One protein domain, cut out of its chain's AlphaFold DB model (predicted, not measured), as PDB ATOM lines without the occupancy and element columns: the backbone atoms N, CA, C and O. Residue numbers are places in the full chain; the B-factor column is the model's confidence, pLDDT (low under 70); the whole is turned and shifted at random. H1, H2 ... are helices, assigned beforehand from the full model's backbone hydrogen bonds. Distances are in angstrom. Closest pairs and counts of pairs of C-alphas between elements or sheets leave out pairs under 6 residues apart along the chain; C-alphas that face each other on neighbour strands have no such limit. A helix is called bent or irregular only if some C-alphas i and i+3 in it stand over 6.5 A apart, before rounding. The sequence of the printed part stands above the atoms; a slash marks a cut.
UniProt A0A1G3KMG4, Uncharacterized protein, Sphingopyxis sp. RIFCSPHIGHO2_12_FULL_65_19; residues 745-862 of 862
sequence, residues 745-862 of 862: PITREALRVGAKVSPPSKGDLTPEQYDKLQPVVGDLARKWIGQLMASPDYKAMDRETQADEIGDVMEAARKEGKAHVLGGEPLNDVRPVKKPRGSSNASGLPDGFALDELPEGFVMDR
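This is residues 745 to 862 of the 862 residues of an uncharacterized protein of Sphingopyxis sp. RIFCSPHIGHO2_12_FULL_65_19 (UniProt A0A1G3KMG4). What does the model look like at first sight? Two long helices, H2 and H4, run opposite ways and cross as an X, with the short helix H1 across both near one end of the pair and the small helix H3 in the turn between them. A long tail with no named element, residues 824 to 862, runs back from the end of H4 toward the H3 end and then returns. What is it made of, and how large is it? The printed part has 118 residues with four named helices, in the order H1, H2, H3, H4, and no named strand, and its class is all helix. It is compact, with a radius of gyration of the C-alphas of 14.7 A, and only just elongated, with spans of 45 by 30 by 25 A.

Where does the first helix lie? H1 is residues 745 to 753, 12.1 A long, and C-alpha 745 is at (79.752, 96.692, 130.734). Where are the long helices? H2 is residues 767 to 790, 35.1 A, beginning with C-alpha 767 at (103.074, 115.587, 130.221); it is neither bent nor irregular, but only just: C-alphas 772 and 775 are 6.4 A apart. H3 follows as residues 792 to 796, 6.3 A. H4 is residues 799 to 823, 35.4 A, ending with C-alpha 823 at (105.078, 108.537, 145.590).

What does H1 meet? H1 only just touches H2, with 3 pairs of C-alphas within 8 A, the closest being Ile 746 and Gly 786 at 6.5 A; they are about perpendicular at 79 degrees, and H2 takes part with residues 782 to 786 alone. H1 touches residues 799 to 806 of H4 alone, opposite ways at a steep tilt of 52 degrees, the closest C-alphas being those of Val 753 and Ala 803, 5.2 A. How do H2 and H4 stand? They touch, opposite ways at a steep tilt of 39 degrees, with the C-alphas of Val 777 and Gly 817 closest at 5.1 A. The helix packing is mostly crossed: of three touching pairs, 0 are at a shallow tilt. What of H3 and the backbones? H3 is close but not clearly touching to H4, the closest C-alphas being those of Tyr 794 and Gln 802, 6.4 A, and it is apart from H1. Every O i to N i+4 pair is within hydrogen-bond range in H1, H3 and H4, and 18 of 20 are in H2.

How far does it reach? The C-alphas farthest apart are those of Ala 796 and Arg 862, 45.4 A. Is it continuous? The printed part has no cut and ends at the chain's last residue; the link H1 to H2 is long, and H2 to H3 and H3 to H4 are tight. Where is confidence low? Residues 833 to 862 are under 70, and the mean pLDDT of the printed part is 79.0.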
ATOM      1  N   PRO A 745      80.756  96.736 129.675       92.56
ATOM      2  CA  PRO A 745      79.752  96.692 130.734       92.56
ATOM      3  C   PRO A 745      79.942  97.815 131.756       92.56
ATOM      4  O   PRO A 745      78.958  98.373 132.231       92.56
ATOM      5  N   ILE A 746      81.191  98.200 132.035       93.44
ATOM      6  CA  ILE A 746      81.525  99.271 132.979       93.44
ATOM      7  C   ILE A 746      81.092 100.627 132.433       93.44
ATOM      8  O   ILE A 746      80.383 101.374 133.105       93.44
ATOM      9  N   THR A 747      81.477 100.948 131.196       94.88
ATOM     10  CA  THR A 747      81.089 102.215 130.570       94.88
ATOM     11  C   THR A 747      79.576 102.304 130.385       94.88
ATOM     12  O   THR A 747      78.988 103.363 130.610       94.88
ATOM     13  N   ARG A 748      78.919 101.192 130.026       94.12
ATOM     14  CA  ARG A 748      77.455 101.117 129.941       94.12
ATOM     15  C   ARG A 748      76.788 101.356 131.280       94.12
ATOM     16  O   ARG A 748      75.791 102.067 131.310       94.12
ATOM     17  N   GLU A 749      77.328 100.803 132.358       94.50
ATOM     18  CA  GLU A 749      76.786 101.036 133.688       94.50
ATOM     19  C   GLU A 749      76.966 102.490 134.115       94.50
ATOM     20  O   GLU A 749      75.992 103.122 134.510       94.50
ATOM     21  N   ALA A 750      78.158 103.066 133.927       95.00
ATOM     22  CA  ALA A 750      78.412 104.477 134.206       95.00
ATOM     23  C   ALA A 750      77.457 105.405 133.426       95.00
ATOM     24  O   ALA A 750      76.901 106.345 133.998       95.00
ATOM     25  N   LEU A 751      77.200 105.109 132.145       93.56
ATOM     26  CA  LEU A 751      76.197 105.805 131.328       93.56
ATOM     27  C   LEU A 751      74.771 105.573 131.839       93.56
ATOM     28  O   LEU A 751      73.979 106.515 131.895       93.56
ATOM     29  N   ARG A 752      74.435 104.331 132.214       94.31
ATOM     30  CA  ARG A 752      73.116 103.963 132.732       94.31
ATOM     31  C   ARG A 752      72.835 104.719 134.011       94.31
ATOM     32  O   ARG A 752      71.756 105.270 134.115       94.31
ATOM     33  N   VAL A 753      73.747 104.783 134.974       94.44
ATOM     34  CA  VAL A 753      73.477 105.456 136.253       94.44
ATOM     35  C   VAL A 753      73.690 106.969 136.187       94.44
ATOM     36  O   VAL A 753      73.123 107.688 136.996       94.44
ATOM     37  N   GLY A 754      74.406 107.467 135.173       91.50
ATOM     38  CA  GLY A 754      74.758 108.885 135.061       91.50
ATOM     39  C   GLY A 754      75.956 109.266 135.934       91.50
ATOM     40  O   GLY A 754      76.048 110.400 136.393       91.50
ATOM     41  N   ALA A 755      76.868 108.320 136.179       93.88
ATOM     42  CA  ALA A 755      78.024 108.524 137.043       93.88
ATOM     43  C   ALA A 755      79.018 109.527 136.446       93.88
ATOM     44  O   ALA A 755      79.273 109.557 135.237       93.88
ATOM     45  N   LYS A 756      79.646 110.320 137.317       91.31
ATOM     46  CA  LYS A 756      80.676 111.287 136.934       91.31
ATOM     47  C   LYS A 756      82.040 110.602 136.800       91.31
ATOM     48  O   LYS A 756      82.779 110.454 137.771       91.31
ATOM     49  N   VAL A 757      82.406 110.252 135.573       92.19
ATOM     50  CA  VAL A 757      83.686 109.635 135.213       92.19
ATOM     51  C   VAL A 757      84.510 110.620 134.388       92.19
ATOM     52  O   VAL A 757      84.245 110.898 133.220       92.19
ATOM     53  N   SER A 758      85.560 111.159 135.001       87.25
ATOM     54  CA  SER A 758      86.484 112.069 134.324       87.25
ATOM     55  C   SER A 758      87.934 111.607 134.449       87.25
ATOM     56  O   SER A 758      88.276 110.975 135.457       87.25
ATOM     57  N   PRO A 759      88.807 111.991 133.501       87.31
ATOM     58  CA  PRO A 759      90.245 111.801 133.649       87.31
ATOM     59  C   PRO A 759      90.766 112.460 134.940       87.31
ATOM     60  O   PRO A 759      90.122 113.389 135.458       87.31
ATOM     61  N   PRO A 760      91.915 112.009 135.479       89.81
ATOM     62  CA  PRO A 760      92.598 112.728 136.549       89.81
ATOM     63  C   PRO A 760      92.928 114.165 136.110       89.81
ATOM     64  O   PRO A 760      93.104 114.449 134.932       89.81
ATOM     65  N   SER A 761      93.013 115.100 137.059       87.38
ATOM     66  CA  SER A 761      93.487 116.457 136.743       87.38
ATOM     67  C   SER A 761      94.994 116.442 136.498       87.38
ATOM     68  O   SER A 761      95.723 115.846 137.296       87.38
ATOM     69  N   LYS A 762      95.445 117.140 135.446       85.69
ATOM     70  CA  LYS A 762      96.871 117.324 135.148       85.69
ATOM     71  C   LYS A 762      97.605 118.044 136.283       85.69
ATOM     72  O   LYS A 762      98.668 117.591 136.682       85.69
ATOM     73  N   GLY A 763      97.033 119.117 136.836       85.44
ATOM     74  CA  GLY A 763      97.715 119.939 137.846       85.44
ATOM     75  C   GLY A 763      99.124 120.347 137.393       85.44
ATOM     76  O   GLY A 763      99.303 120.722 136.235       85.44
ATOM     77  N   ASP A 764     100.103 120.196 138.286       84.06
ATOM     78  CA  ASP A 764     101.519 120.520 138.045       84.06
ATOM     79  C   ASP A 764     102.330 119.362 137.426       84.06
ATOM     80  O   ASP A 764     103.555 119.434 137.339       84.06
ATOM     81  N   LEU A 765     101.671 118.275 137.005       87.00
ATOM     82  CA  LEU A 765     102.343 117.110 136.427       87.00
ATOM     83  C   LEU A 765     102.964 117.429 135.065       87.00
ATOM     84  O   LEU A 765     102.340 118.084 134.215       87.00
ATOM     85  N   THR A 766     104.159 116.883 134.815       88.81
ATOM     86  CA  THR A 766     104.725 116.896 133.459       88.81
ATOM     87  C   THR A 766     103.822 116.093 132.511       88.81
ATOM     88  O   THR A 766     103.083 115.210 132.964       88.81
ATOM     89  N   PRO A 767     103.831 116.376 131.195       88.38
ATOM     90  CA  PRO A 767     103.074 115.587 130.221       88.38
ATOM     91  C   PRO A 767     103.318 114.075 130.341       88.38
ATOM     92  O   PRO A 767     102.369 113.304 130.285       88.38
ATOM     93  N   GLU A 768     104.556 113.651 130.599       87.75
ATOM     94  CA  GLU A 768     104.949 112.244 130.730       87.75
ATOM     95  C   GLU A 768     104.422 111.621 132.027       87.75
ATOM     96  O   GLU A 768     103.938 110.491 132.026       87.75
ATOM     97  N   GLN A 769     104.482 112.356 133.143       88.50
ATOM     98  CA  GLN A 769     103.885 111.914 134.407       88.50
ATOM     99  C   GLN A 769     102.367 111.776 134.278       88.50
ATOM    100  O   GLN A 769     101.775 110.821 134.779       88.50
ATOM    101  N   TYR A 770     101.732 112.723 133.586       91.81
ATOM    102  CA  TYR A 770     100.298 112.703 133.346       91.81
ATOM    103  C   TYR A 770      99.882 111.571 132.394       91.81
ATOM    104  O   TYR A 770      98.884 110.896 132.653       91.81
ATOM    105  N   ASP A 771     100.653 111.311 131.334       91.00
ATOM    106  CA  ASP A 771     100.437 110.171 130.437       91.00
ATOM    107  C   ASP A 771     100.506 108.837 131.186       91.00
ATOM    108  O   ASP A 771      99.636 107.994 130.992       91.00
ATOM    109  N   LYS A 772     101.469 108.684 132.106       89.06
ATOM    110  CA  LYS A 772     101.606 107.487 132.952       89.06
ATOM    111  C   LYS A 772     100.485 107.340 133.982       89.06
ATOM    112  O   LYS A 772     100.047 106.227 134.253       89.06
ATOM    113  N   LEU A 773      99.999 108.444 134.553       92.50
ATOM    114  CA  LEU A 773      98.947 108.421 135.575       92.50
ATOM    115  C   LEU A 773      97.595 107.944 135.031       92.50
ATOM    116  O   LEU A 773      96.862 107.239 135.720       92.50
ATOM    117  N   GLN A 774      97.241 108.361 133.817       93.50
ATOM    118  CA  GLN A 774      95.931 108.094 133.224       93.50
ATOM    119  C   GLN A 774      95.560 106.598 133.135       93.50
ATOM    120  O   GLN A 774      94.494 106.262 133.657       93.50
ATOM    121  N   PRO A 775      96.373 105.705 132.529       93.06
ATOM    122  CA  PRO A 775      96.046 104.281 132.435       93.06
ATOM    123  C   PRO A 775      95.972 103.625 133.816       93.06
ATOM    124  O   PRO A 775      94.994 102.950 134.105       93.06
ATOM    125  N   VAL A 776      96.906 103.937 134.726       92.00
ATOM    126  CA  VAL A 776      96.904 103.396 136.100       92.00
ATOM    127  C   VAL A 776      95.588 103.696 136.821       92.00
ATOM    128  O   VAL A 776      94.968 102.808 137.403       92.00
ATOM    129  N   VAL A 777      95.135 104.952 136.770       93.62
ATOM    130  CA  VAL A 777      93.865 105.359 137.389       93.62
ATOM    131  C   VAL A 777      92.679 104.677 136.712       93.62
ATOM    132  O   VAL A 777      91.749 104.249 137.396       93.62
ATOM    133  N   GLY A 778      92.687 104.602 135.382       93.25
ATOM    134  CA  GLY A 778      91.603 104.018 134.607       93.25
ATOM    135  C   GLY A 778      91.434 102.522 134.844       93.25
ATOM    136  O   GLY A 778      90.323 102.082 135.132       93.25
ATOM    137  N   ASP A 779      92.521 101.757 134.803       91.81
ATOM    138  CA  ASP A 779      92.503 100.303 134.976       91.81
ATOM    139  C   ASP A 779      92.089  99.921 136.401       91.81
ATOM    140  O   ASP A 779      91.241  99.046 136.604       91.81
ATOM    141  N   LEU A 780      92.595 100.656 137.397       91.88
ATOM    142  CA  LEU A 780      92.203 100.484 138.792       91.88
ATOM    143  C   LEU A 780      90.719 100.805 139.009       91.88
ATOM    144  O   LEU A 780      89.992 100.024 139.629       91.88
ATOM    145  N   ALA A 781      90.244 101.922 138.449       93.69
ATOM    146  CA  ALA A 781      88.836 102.289 138.521       93.69
ATOM    147  C   ALA A 781      87.946 101.236 137.855       93.69
ATOM    148  O   ALA A 781      86.948 100.822 138.442       93.69
ATOM    149  N   ARG A 782      88.312 100.748 136.665       92.81
ATOM    150  CA  ARG A 782      87.554  99.704 135.968       92.81
ATOM    151  C   ARG A 782      87.501  98.415 136.786       92.81
ATOM    152  O   ARG A 782      86.417  97.864 136.977       92.81
ATOM    153  N   LYS A 783      88.622  97.972 137.360       90.62
ATOM    154  CA  LYS A 783      88.655  96.815 138.271       90.62
ATOM    155  C   LYS A 783      87.688  96.985 139.443       90.62
ATOM    156  O   LYS A 783      86.865  96.104 139.700       90.62
ATOM    157  N   TRP A 784      87.748  98.118 140.134       92.75
ATOM    158  CA  TRP A 784      86.925  98.370 141.317       92.75
ATOM    159  C   TRP A 784      85.442  98.582 141.003       92.75
ATOM    160  O   TRP A 784      84.595  98.114 141.767       92.75
ATOM    161  N   ILE A 785      85.112  99.222 139.876       93.00
ATOM    162  CA  ILE A 785      83.727  99.346 139.402       93.00
ATOM    163  C   ILE A 785      83.188  97.965 139.016       93.00
ATOM    164  O   ILE A 785      82.076  97.626 139.406       93.00
ATOM    165  N   GLY A 786      83.975  97.126 138.337       91.06
ATOM    166  CA  GLY A 786      83.580  95.751 138.016       91.06
ATOM    167  C   GLY A 786      83.230  94.932 139.266       91.06
ATOM    168  O   GLY A 786      82.177  94.297 139.315       91.06
ATOM    169  N   GLN A 787      84.056  95.019 140.314       89.06
ATOM    170  CA  GLN A 787      83.783  94.394 141.618       89.06
ATOM    171  C   GLN A 787      82.538  94.981 142.303       89.06
ATOM    172  O   GLN A 787      81.758  94.258 142.924       89.06
ATOM    173  N   LEU A 788      82.328  96.296 142.189       89.56
ATOM    174  CA  LEU A 788      81.142  96.974 142.710       89.56
ATOM    175  C   LEU A 788      79.868  96.480 142.026       89.56
ATOM    176  O   LEU A 788      78.943  96.059 142.715       89.56
ATOM    177  N   MET A 789      79.859  96.424 140.697       90.94
ATOM    178  CA  MET A 789      78.738  95.932 139.893       90.94
ATOM    179  C   MET A 789      78.384  94.470 140.185       90.94
ATOM    180  O   MET A 789      77.220  94.076 140.086       90.94
ATOM    181  N   ALA A 790      79.375  93.651 140.549       87.88
ATOM    182  CA  ALA A 790      79.154  92.259 140.928       87.88
ATOM    183  C   ALA A 790      78.476  92.114 142.305       87.88
ATOM    184  O   ALA A 790      77.823  91.097 142.555       87.88
ATOM    185  N   SER A 791      78.587  93.119 143.181       87.00
ATOM    186  CA  SER A 791      78.084  93.042 144.555       87.00
ATOM    187  C   SER A 791      76.545  93.100 144.640       87.00
ATOM    188  O   SER A 791      75.915  93.903 143.943       87.00
ATOM    189  N   PRO A 792      75.907  92.280 145.503       86.69
ATOM    190  CA  PRO A 792      74.463  92.352 145.741       86.69
ATOM    191  C   PRO A 792      74.012  93.714 146.275       86.69
ATOM    192  O   PRO A 792      72.960  94.204 145.872       86.69
ATOM    193  N   ASP A 793      74.829  94.339 147.128       86.50
ATOM    194  CA  ASP A 793      74.525  95.636 147.737       86.50
ATOM    195  C   ASP A 793      74.373  96.726 146.675       86.50
ATOM    196  O   ASP A 793      73.386  97.454 146.683       86.50
ATOM    197  N   TYR A 794      75.286  96.782 145.701       89.06
ATOM    198  CA  TYR A 794      75.198  97.738 144.598       89.06
ATOM    199  C   TYR A 794      73.937  97.537 143.753       89.06
ATOM    200  O   TYR A 794      73.273  98.499 143.371       89.06
ATOM    201  N   LYS A 795      73.559  96.281 143.490       89.69
ATOM    202  CA  LYS A 795      72.336  95.958 142.738       89.69
ATOM    203  C   LYS A 795      71.059  96.344 143.491       89.69
ATOM    204  O   LYS A 795      70.038  96.564 142.847       89.69
ATOM    205  N   ALA A 796      71.111  96.411 144.822       91.00
ATOM    206  CA  ALA A 796      69.991  96.807 145.674       91.00
ATOM    207  C   ALA A 796      69.868  98.332 145.869       91.00
ATOM    208  O   ALA A 796      68.831  98.797 146.341       91.00
ATOM    209  N   MET A 797      70.904  99.104 145.524       92.38
ATOM    210  CA  MET A 797      70.902 100.568 145.600       92.38
ATOM    211  C   MET A 797      70.018 101.202 144.519       92.38
ATOM    212  O   MET A 797      69.811 100.637 143.442       92.38
ATOM    213  N   ASP A 798      69.524 102.412 144.790       94.25
ATOM    214  CA  ASP A 798      68.885 103.228 143.761       94.25
ATOM    215  C   ASP A 798      69.916 103.803 142.771       94.25
ATOM    216  O   ASP A 798      71.127 103.760 142.985       94.25
ATOM    217  N   ARG A 799      69.429 104.321 141.639       93.69
ATOM    218  CA  ARG A 799      70.280 104.778 140.529       93.69
ATOM    219  C   ARG A 799      71.203 105.936 140.917       93.69
ATOM    220  O   ARG A 799      72.304 106.020 140.386       93.69
ATOM    221  N   GLU A 800      70.746 106.819 141.799       93.06
ATOM    222  CA  GLU A 800      71.519 107.973 142.264       93.06
ATOM    223  C   GLU A 800      72.662 107.511 143.173       93.06
ATOM    224  O   GLU A 800      73.822 107.799 142.890       93.06
ATOM    225  N   THR A 801      72.365 106.655 144.153       92.94
ATOM    226  CA  THR A 801      73.377 106.051 145.031       92.94
ATOM    227  C   THR A 801      74.380 105.216 144.230       92.94
ATOM    228  O   THR A 801      75.581 105.265 144.480       92.94
ATOM    229  N   GLN A 802      73.923 104.481 143.212       94.00
ATOM    230  CA  GLN A 802      74.809 103.744 142.304       94.00
ATOM    231  C   GLN A 802      75.777 104.659 141.538       94.00
ATOM    232  O   GLN A 802      76.918 104.266 141.275       94.00
ATOM    233  N   ALA A 803      75.332 105.856 141.147       94.25
ATOM    234  CA  ALA A 803      76.173 106.845 140.484       94.25
ATOM    235  C   ALA A 803      77.212 107.438 141.445       94.25
ATOM    236  O   ALA A 803      78.379 107.572 141.063       94.25
ATOM    237  N   ASP A 804      76.804 107.723 142.683       93.88
ATOM    238  CA  ASP A 804      77.677 108.234 143.741       93.88
ATOM    239  C   ASP A 804      78.764 107.223 144.124       93.88
ATOM    240  O   ASP A 804      79.936 107.586 144.197       93.88
ATOM    241  N   GLU A 805      78.420 105.939 144.263       93.19
ATOM    242  CA  GLU A 805      79.390 104.874 144.558       93.19
ATOM    243  C   GLU A 805      80.427 104.705 143.434       93.19
ATOM    244  O   GLU A 805      81.620 104.542 143.699       93.19
ATOM    245  N   ILE A 806      80.021 104.807 142.158       94.50
ATOM    246  CA  ILE A 806      80.984 104.840 141.041       94.50
ATOM    247  C   ILE A 806      81.872 106.092 141.128       94.50
ATOM    248  O   ILE A 806      83.077 106.011 140.875       94.50
ATOM    249  N   GLY A 807      81.305 107.246 141.492       93.56
ATOM    250  CA  GLY A 807      82.056 108.481 141.718       93.56
ATOM    251  C   GLY A 807      83.116 108.334 142.815       93.56
ATOM    252  O   GLY A 807      84.279 108.677 142.595       93.56
ATOM    253  N   ASP A 808      82.742 107.746 143.951       92.56
ATOM    254  CA  ASP A 808      83.631 107.437 145.076       92.56
ATOM    255  C   ASP A 808      84.774 106.498 144.655       92.56
ATOM    256  O   ASP A 808      85.938 106.726 145.004       92.56
ATOM    257  N   VAL A 809      84.475 105.470 143.850       93.19
ATOM    258  CA  VAL A 809      85.493 104.569 143.286       93.19
ATOM    259  C   VAL A 809      86.474 105.327 142.388       93.19
ATOM    260  O   VAL A 809      87.685 105.123 142.496       93.19
ATOM    261  N   MET A 810      85.988 106.236 141.539       94.12
ATOM    262  CA  MET A 810      86.849 107.075 140.697       94.12
ATOM    263  C   MET A 810      87.757 107.990 141.529       94.12
ATOM    264  O   MET A 810      88.924 108.186 141.182       94.12
ATOM    265  N   GLU A 811      87.253 108.577 142.616       93.06
ATOM    266  CA  GLU A 811      88.056 109.412 143.516       93.06
ATOM    267  C   GLU A 811      89.141 108.609 144.232       93.06
ATOM    268  O   GLU A 811      90.301 109.034 144.270       93.06
ATOM    269  N   ALA A 812      88.787 107.426 144.733       92.12
ATOM    270  CA  ALA A 812      89.735 106.512 145.347       92.12
ATOM    271  C   ALA A 812      90.826 106.084 144.352       92.12
ATOM    272  O   ALA A 812      92.010 106.156 144.682       92.12
ATOM    273  N   ALA A 813      90.450 105.717 143.121       93.12
ATOM    274  CA  ALA A 813      91.397 105.250 142.110       93.12
ATOM    275  C   ALA A 813      92.387 106.352 141.711       93.12
ATOM    276  O   ALA A 813      93.578 106.101 141.533       93.12
ATOM    277  N   ARG A 814      91.928 107.610 141.644       92.88
ATOM    278  CA  ARG A 814      92.803 108.772 141.414       92.88
ATOM    279  C   ARG A 814      93.790 108.993 142.551       92.88
ATOM    280  O   ARG A 814      94.924 109.386 142.283       92.88
ATOM    281  N   LYS A 815      93.358 108.816 143.803       91.56
ATOM    282  CA  LYS A 815      94.226 108.977 144.975       91.56
ATOM    283  C   LYS A 815      95.324 107.915 144.973       91.56
ATOM    284  O   LYS A 815      96.491 108.271 145.094       91.56
ATOM    285  N   GLU A 816      94.941 106.660 144.764       91.06
ATOM    286  CA  GLU A 816      95.858 105.520 144.720       91.06
ATOM    287  C   GLU A 816      96.834 105.624 143.540       91.06
ATOM    288  O   GLU A 816      98.046 105.575 143.724       91.06
ATOM    289  N   GLY A 817      96.331 105.895 142.330       90.50
ATOM    290  CA  GLY A 817      97.180 106.053 141.150       90.50
ATOM    291  C   GLY A 817      98.190 107.195 141.288       90.50
ATOM    292  O   GLY A 817      99.334 107.062 140.861       90.50
ATOM    293  N   LYS A 818      97.816 108.308 141.940       89.38
ATOM    294  CA  LYS A 818      98.759 109.398 142.246       89.38
ATOM    295  C   LYS A 818      99.822 108.974 143.260       89.38
ATOM    296  O   LYS A 818     100.982 109.330 143.069       89.38
ATOM    297  N   ALA A 819      99.445 108.243 144.308       87.06
ATOM    298  CA  ALA A 819     100.386 107.733 145.303       87.06
ATOM    299  C   ALA A 819     101.395 106.756 144.675       87.06
ATOM    300  O   ALA A 819     102.595 106.865 144.924       87.06
ATOM    301  N   HIS A 820     100.937 105.893 143.768       86.12
ATOM    302  CA  HIS A 820     101.801 104.981 143.024       86.12
ATOM    303  C   HIS A 820     102.762 105.718 142.080       86.12
ATOM    304  O   HIS A 820     103.978 105.601 142.206       86.12
ATOM    305  N   VAL A 821     102.230 106.538 141.165       83.94
ATOM    306  CA  VAL A 821     103.022 107.152 140.084       83.94
ATOM    307  C   VAL A 821     103.961 108.252 140.588       83.94
ATOM    308  O   VAL A 821     105.042 108.431 140.030       83.94
ATOM    309  N   LEU A 822     103.566 109.000 141.627       82.94
ATOM    310  CA  LEU A 822     104.355 110.121 142.161       82.94
ATOM    311  C   LEU A 822     105.101 109.768 143.449       82.94
ATOM    312  O   LEU A 822     106.191 110.282 143.682       82.94
ATOM    313  N   GLY A 823     104.503 108.936 144.303       77.50
ATOM    314  CA  GLY A 823     105.078 108.537 145.590       77.50
ATOM    315  C   GLY A 823     105.929 107.266 145.520       77.50
ATOM    316  O   GLY A 823     106.742 107.038 146.417       77.50
ATOM    317  N   GLY A 824     105.775 106.461 144.461       77.94
ATOM    318  CA  GLY A 824     106.413 105.150 144.327       77.94
ATOM    319  C   GLY A 824     105.844 104.097 145.279       77.94
ATOM    320  O   GLY A 824     106.496 103.087 145.539       77.94
ATOM    321  N   GLU A 825     104.658 104.342 145.841       80.75
ATOM    322  CA  GLU A 825     103.972 103.380 146.705       80.75
ATOM    323  C   GLU A 825     103.535 102.157 145.881       80.75
ATOM    324  O   GLU A 825     103.150 102.318 144.723       80.75
ATOM    325  N   PRO A 826     103.594 100.923 146.413       80.88
ATOM    326  CA  PRO A 826     103.062  99.762 145.705       80.88
ATOM    327  C   PRO A 826     101.561  99.948 145.460       80.88
ATOM    328  O   PRO A 826     100.838 100.364 146.361       80.88
ATOM    329  N   LEU A 827     101.101  99.638 144.246       80.94
ATOM    330  CA  LEU A 827      99.701  99.812 143.871       80.94
ATOM    331  C   LEU A 827      98.811  98.893 144.723       80.94
ATOM    332  O   LEU A 827      98.914  97.670 144.619       80.94
ATOM    333  N   ASN A 828      97.927  99.462 145.545       81.12
ATOM    334  CA  ASN A 828      96.925  98.676 146.250       81.12
ATOM    335  C   ASN A 828      95.763  98.361 145.308       81.12
ATOM    336  O   ASN A 828      94.993  99.234 144.913       81.12
ATOM    337  N   ASP A 829      95.623  97.092 144.948       73.62
ATOM    338  CA  ASP A 829      94.614  96.635 144.004       73.62
ATOM    339  C   ASP A 829      93.277  96.260 144.677       73.62
ATOM    340  O   ASP A 829      92.289  95.968 143.987       73.62
ATOM    341  N   VAL A 830      93.218  96.320 146.013       78.12
ATOM    342  CA  VAL A 830      92.023  96.067 146.822       78.12
ATOM    343  C   VAL A 830      91.184  97.338 146.933       78.12
ATOM    344  O   VAL A 830      91.655  98.382 147.383       78.12
ATOM    345  N   ARG A 831      89.898  97.236 146.583       78.75
ATOM    346  CA  ARG A 831      88.962  98.364 146.651       78.75
ATOM    347  C   ARG A 831      88.810  98.880 148.095       78.75
ATOM    348  O   ARG A 831      88.393  98.105 148.962       78.75
ATOM    349  N   PRO A 832      89.038 100.177 148.371       72.62
ATOM    350  CA  PRO A 832      88.799 100.746 149.695       72.62
ATOM    351  C   PRO A 832      87.294 100.796 150.002       72.62
ATOM    352  O   PRO A 832      86.514 101.364 149.244       72.62
ATOM    353  N   VAL A 833      86.866 100.198 151.120       65.62
ATOM    354  CA  VAL A 833      85.448 100.130 151.530       65.62
ATOM    355  C   VAL A 833      85.159 101.165 152.625       65.62
ATOM    356  O   VAL A 833      85.756 101.114 153.705       65.62
ATOM    357  N   LYS A 834      84.210 102.088 152.402       56.44
ATOM    358  CA  LYS A 834      83.707 103.011 153.441       56.44
ATOM    359  C   LYS A 834      82.794 102.252 154.430       56.44
ATOM    360  O   LYS A 834      81.579 102.299 154.320       56.44
ATOM    361  N   LYS A 835      83.396 101.608 155.444       49.06
ATOM    362  CA  LYS A 835      82.763 100.850 156.561       49.06
ATOM    363  C   LYS A 835      81.982  99.575 156.158       49.06
ATOM    364  O   LYS A 835      81.290  99.554 155.149       49.06
ATOM    365  N   PRO A 836      82.029  98.500 156.974       43.16
ATOM    366  CA  PRO A 836      81.382  97.239 156.640       43.16
ATOM    367  C   PRO A 836      79.891  97.303 156.987       43.16
ATOM    368  O   PRO A 836      79.507  97.176 158.149       43.16
ATOM    369  N   ARG A 837      79.022  97.462 155.990       38.19
ATOM    370  CA  ARG A 837      77.665  96.908 156.083       38.19
ATOM    371  C   ARG A 837      77.698  95.557 155.379       38.19
ATOM    372  O   ARG A 837      77.720  95.511 154.166       38.19
ATOM    373  N   GLY A 838      77.806  94.488 156.172       43.97
ATOM    374  CA  GLY A 838      77.562  93.101 155.752       43.97
ATOM    375  C   GLY A 838      78.290  92.649 154.485       43.97
ATOM    376  O   GLY A 838      77.648  92.341 153.492       43.97
ATOM    377  N   SER A 839      79.622  92.566 154.519       38.59
ATOM    378  CA  SER A 839      80.429  92.114 153.382       38.59
ATOM    379  C   SER A 839      80.077  90.685 152.945       38.59
ATOM    380  O   SER A 839      80.460  89.719 153.609       38.59
ATOM    381  N   SER A 840      79.446  90.533 151.781       40.19
ATOM    382  CA  SER A 840      79.698  89.359 150.941       40.19
ATOM    383  C   SER A 840      80.880  89.694 150.028       40.19
ATOM    384  O   SER A 840      80.813  90.648 149.252       40.19
ATOM    385  N   ASN A 841      81.983  88.956 150.163       41.81
ATOM    386  CA  ASN A 841      83.134  89.046 149.265       41.81
ATOM    387  C   ASN A 841      82.721  88.525 147.880       41.81
ATOM    388  O   ASN A 841      82.897  87.349 147.577       41.81
ATOM    389  N   ALA A 842      82.139  89.383 147.044       42.50
ATOM    390  CA  ALA A 842      81.942  89.079 145.635       42.50
ATOM    391  C   ALA A 842      83.283  89.278 144.911       42.50
ATOM    392  O   ALA A 842      83.674  90.398 144.593       42.50
ATOM    393  N   SER A 843      84.018  88.186 144.699       43.72
ATOM    394  CA  SER A 843      85.351  88.167 144.080       43.72
ATOM    395  C   SER A 843      85.320  87.923 142.562       43.72
ATOM    396  O   SER A 843      86.267  87.366 142.014       43.72
ATOM    397  N   GLY A 844      84.233  88.286 141.877       56.03
ATOM    398  CA  GLY A 844      84.060  88.044 140.441       56.03
ATOM    399  C   GLY A 844      83.984  89.337 139.635       56.03
ATOM    400  O   GLY A 844      83.344  90.295 140.064       56.03
ATOM    401  N   LEU A 845      84.620  89.355 138.463       56.34
ATOM    402  CA  LEU A 845      84.350  90.350 137.423       56.34
ATOM    403  C   LEU A 845      83.033  89.993 136.704       56.34
ATOM    404  O   LEU A 845      82.637  88.826 136.727       56.34
ATOM    405  N   PRO A 846      82.338  90.956 136.073       57.09
ATOM    406  CA  PRO A 846      81.157  90.666 135.258       57.09
ATOM    407  C   PRO A 846      81.458  89.669 134.124       57.09
ATOM    408  O   PRO A 846      82.556  89.683 133.564       57.09
ATOM    409  N   ASP A 847      80.473  88.848 133.740       50.09
ATOM    410  CA  ASP A 847      80.608  87.910 132.616       50.09
ATOM    411  C   ASP A 847      81.039  88.641 131.328       50.09
ATOM    412  O   ASP A 847      80.410  89.614 130.908       50.09
ATOM    413  N   GLY A 848      82.120  88.163 130.697       53.31
ATOM    414  CA  GLY A 848      82.689  88.741 129.471       53.31
ATOM    415  C   GLY A 848      83.698  89.879 129.675       53.31
ATOM    416  O   GLY A 848      84.154  90.451 128.687       53.31
ATOM    417  N   PHE A 849      84.063  90.210 130.918       50.75
ATOM    418  CA  PHE A 849      85.034  91.261 131.225       50.75
ATOM    419  C   PHE A 849      86.433  90.690 131.515       50.75
ATOM    420  O   PHE A 849      86.627  89.976 132.498       50.75
ATOM    421  N   ALA A 850      87.414  91.029 130.675       52.59
ATOM    422  CA  ALA A 850      88.834  90.815 130.945       52.59
ATOM    423  C   ALA A 850      89.452  92.134 131.432       52.59
ATOM    424  O   ALA A 850      89.220  93.181 130.830       52.59
ATOM    425  N   LEU A 851      90.204  92.084 132.531       53.56
ATOM    426  CA  LEU A 851      91.075  93.186 132.929       53.56
ATOM    427  C   LEU A 851      92.390  93.059 132.168       53.56
ATOM    428  O   LEU A 851      92.952  91.964 132.125       53.56
ATOM    429  N   ASP A 852      92.889  94.170 131.634       50.19
ATOM    430  CA  ASP A 852      94.300  94.254 131.273       50.19
ATOM    431  C   ASP A 852      95.130  94.053 132.556       50.19
ATOM    432  O   ASP A 852      94.734  94.508 133.639       50.19
ATOM    433  N   GLU A 853      96.235  93.304 132.469       47.09
ATOM    434  CA  GLU A 853      97.132  93.128 133.612       47.09
ATOM    435  C   GLU A 853      97.580  94.505 134.103       47.09
ATOM    436  O   GLU A 853      98.006  95.351 133.313       47.09
ATOM    437  N   LEU A 854      97.455  94.740 135.416       51.22
ATOM    438  CA  LEU A 854      97.952  95.968 136.019       51.22
ATOM    439  C   LEU A 854      99.440  96.070 135.671       51.22
ATOM    440  O   LEU A 854     100.176  95.119 135.944       51.22
ATOM    441  N   PRO A 855      99.886  97.170 135.055       47.22
ATOM    442  CA  PRO A 855     101.221  97.225 134.493       47.22
ATOM    443  C   PRO A 855     102.289  96.983 135.577       47.22
ATOM    444  O   PRO A 855     102.399  97.752 136.534       47.22
ATOM    445  N   GLU A 856     103.070  95.904 135.444       38.25
ATOM    446  CA  GLU A 856     104.151  95.577 136.380       38.25
ATOM    447  C   GLU A 856     105.250  96.655 136.308       38.25
ATOM    448  O   GLU A 856     105.851  96.887 135.260       38.25
ATOM    449  N   GLY A 857     105.533  97.321 137.433       48.47
ATOM    450  CA  GLY A 857     106.769  98.098 137.601       48.47
ATOM    451  C   GLY A 857     106.774  99.550 137.104       48.47
ATOM    452  O   GLY A 857     107.800 100.014 136.612       48.47
ATOM    453  N   PHE A 858     105.694 100.316 137.277       49.28
ATOM    454  CA  PHE A 858     105.652 101.744 136.909       49.28
ATOM    455  C   PHE A 858     105.977 102.687 138.078       49.28
ATOM    456  O   PHE A 858     105.217 103.598 138.400       49.28
ATOM    457  N   VAL A 859     107.145 102.509 138.698       44.81
ATOM    458  CA  VAL A 859     107.697 103.507 139.630       44.81
ATOM    459  C   VAL A 859     108.662 104.398 138.851       44.81
ATOM    460  O   VAL A 859     109.589 103.904 138.216       44.81
ATOM    461  N   MET A 860     108.429 105.712 138.844       42.06
ATOM    462  CA  MET A 860     109.412 106.664 138.319       42.06
ATOM    463  C   MET A 860     110.660 106.614 139.209       42.06
ATOM    464  O   MET A 860     110.537 106.789 140.424       42.06
ATOM    465  N   ASP A 861     111.839 106.384 138.623       45.03
ATOM    466  CA  ASP A 861     113.106 106.602 139.327       45.03
ATOM    467  C   ASP A 861     113.132 108.045 139.854       45.03
ATOM    468  O   ASP A 861     112.789 108.984 139.129       45.03
ATOM    469  N   ARG A 862     113.448 108.181 141.146       41.25
ATOM    470  CA  ARG A 862     113.391 109.443 141.898       41.25
ATOM    471  C   ARG A 862     114.348 110.508 141.385       41.25
ATOM    472  O   ARG A 862     115.514 110.161 141.089       41.25
TER     473      ARG A 862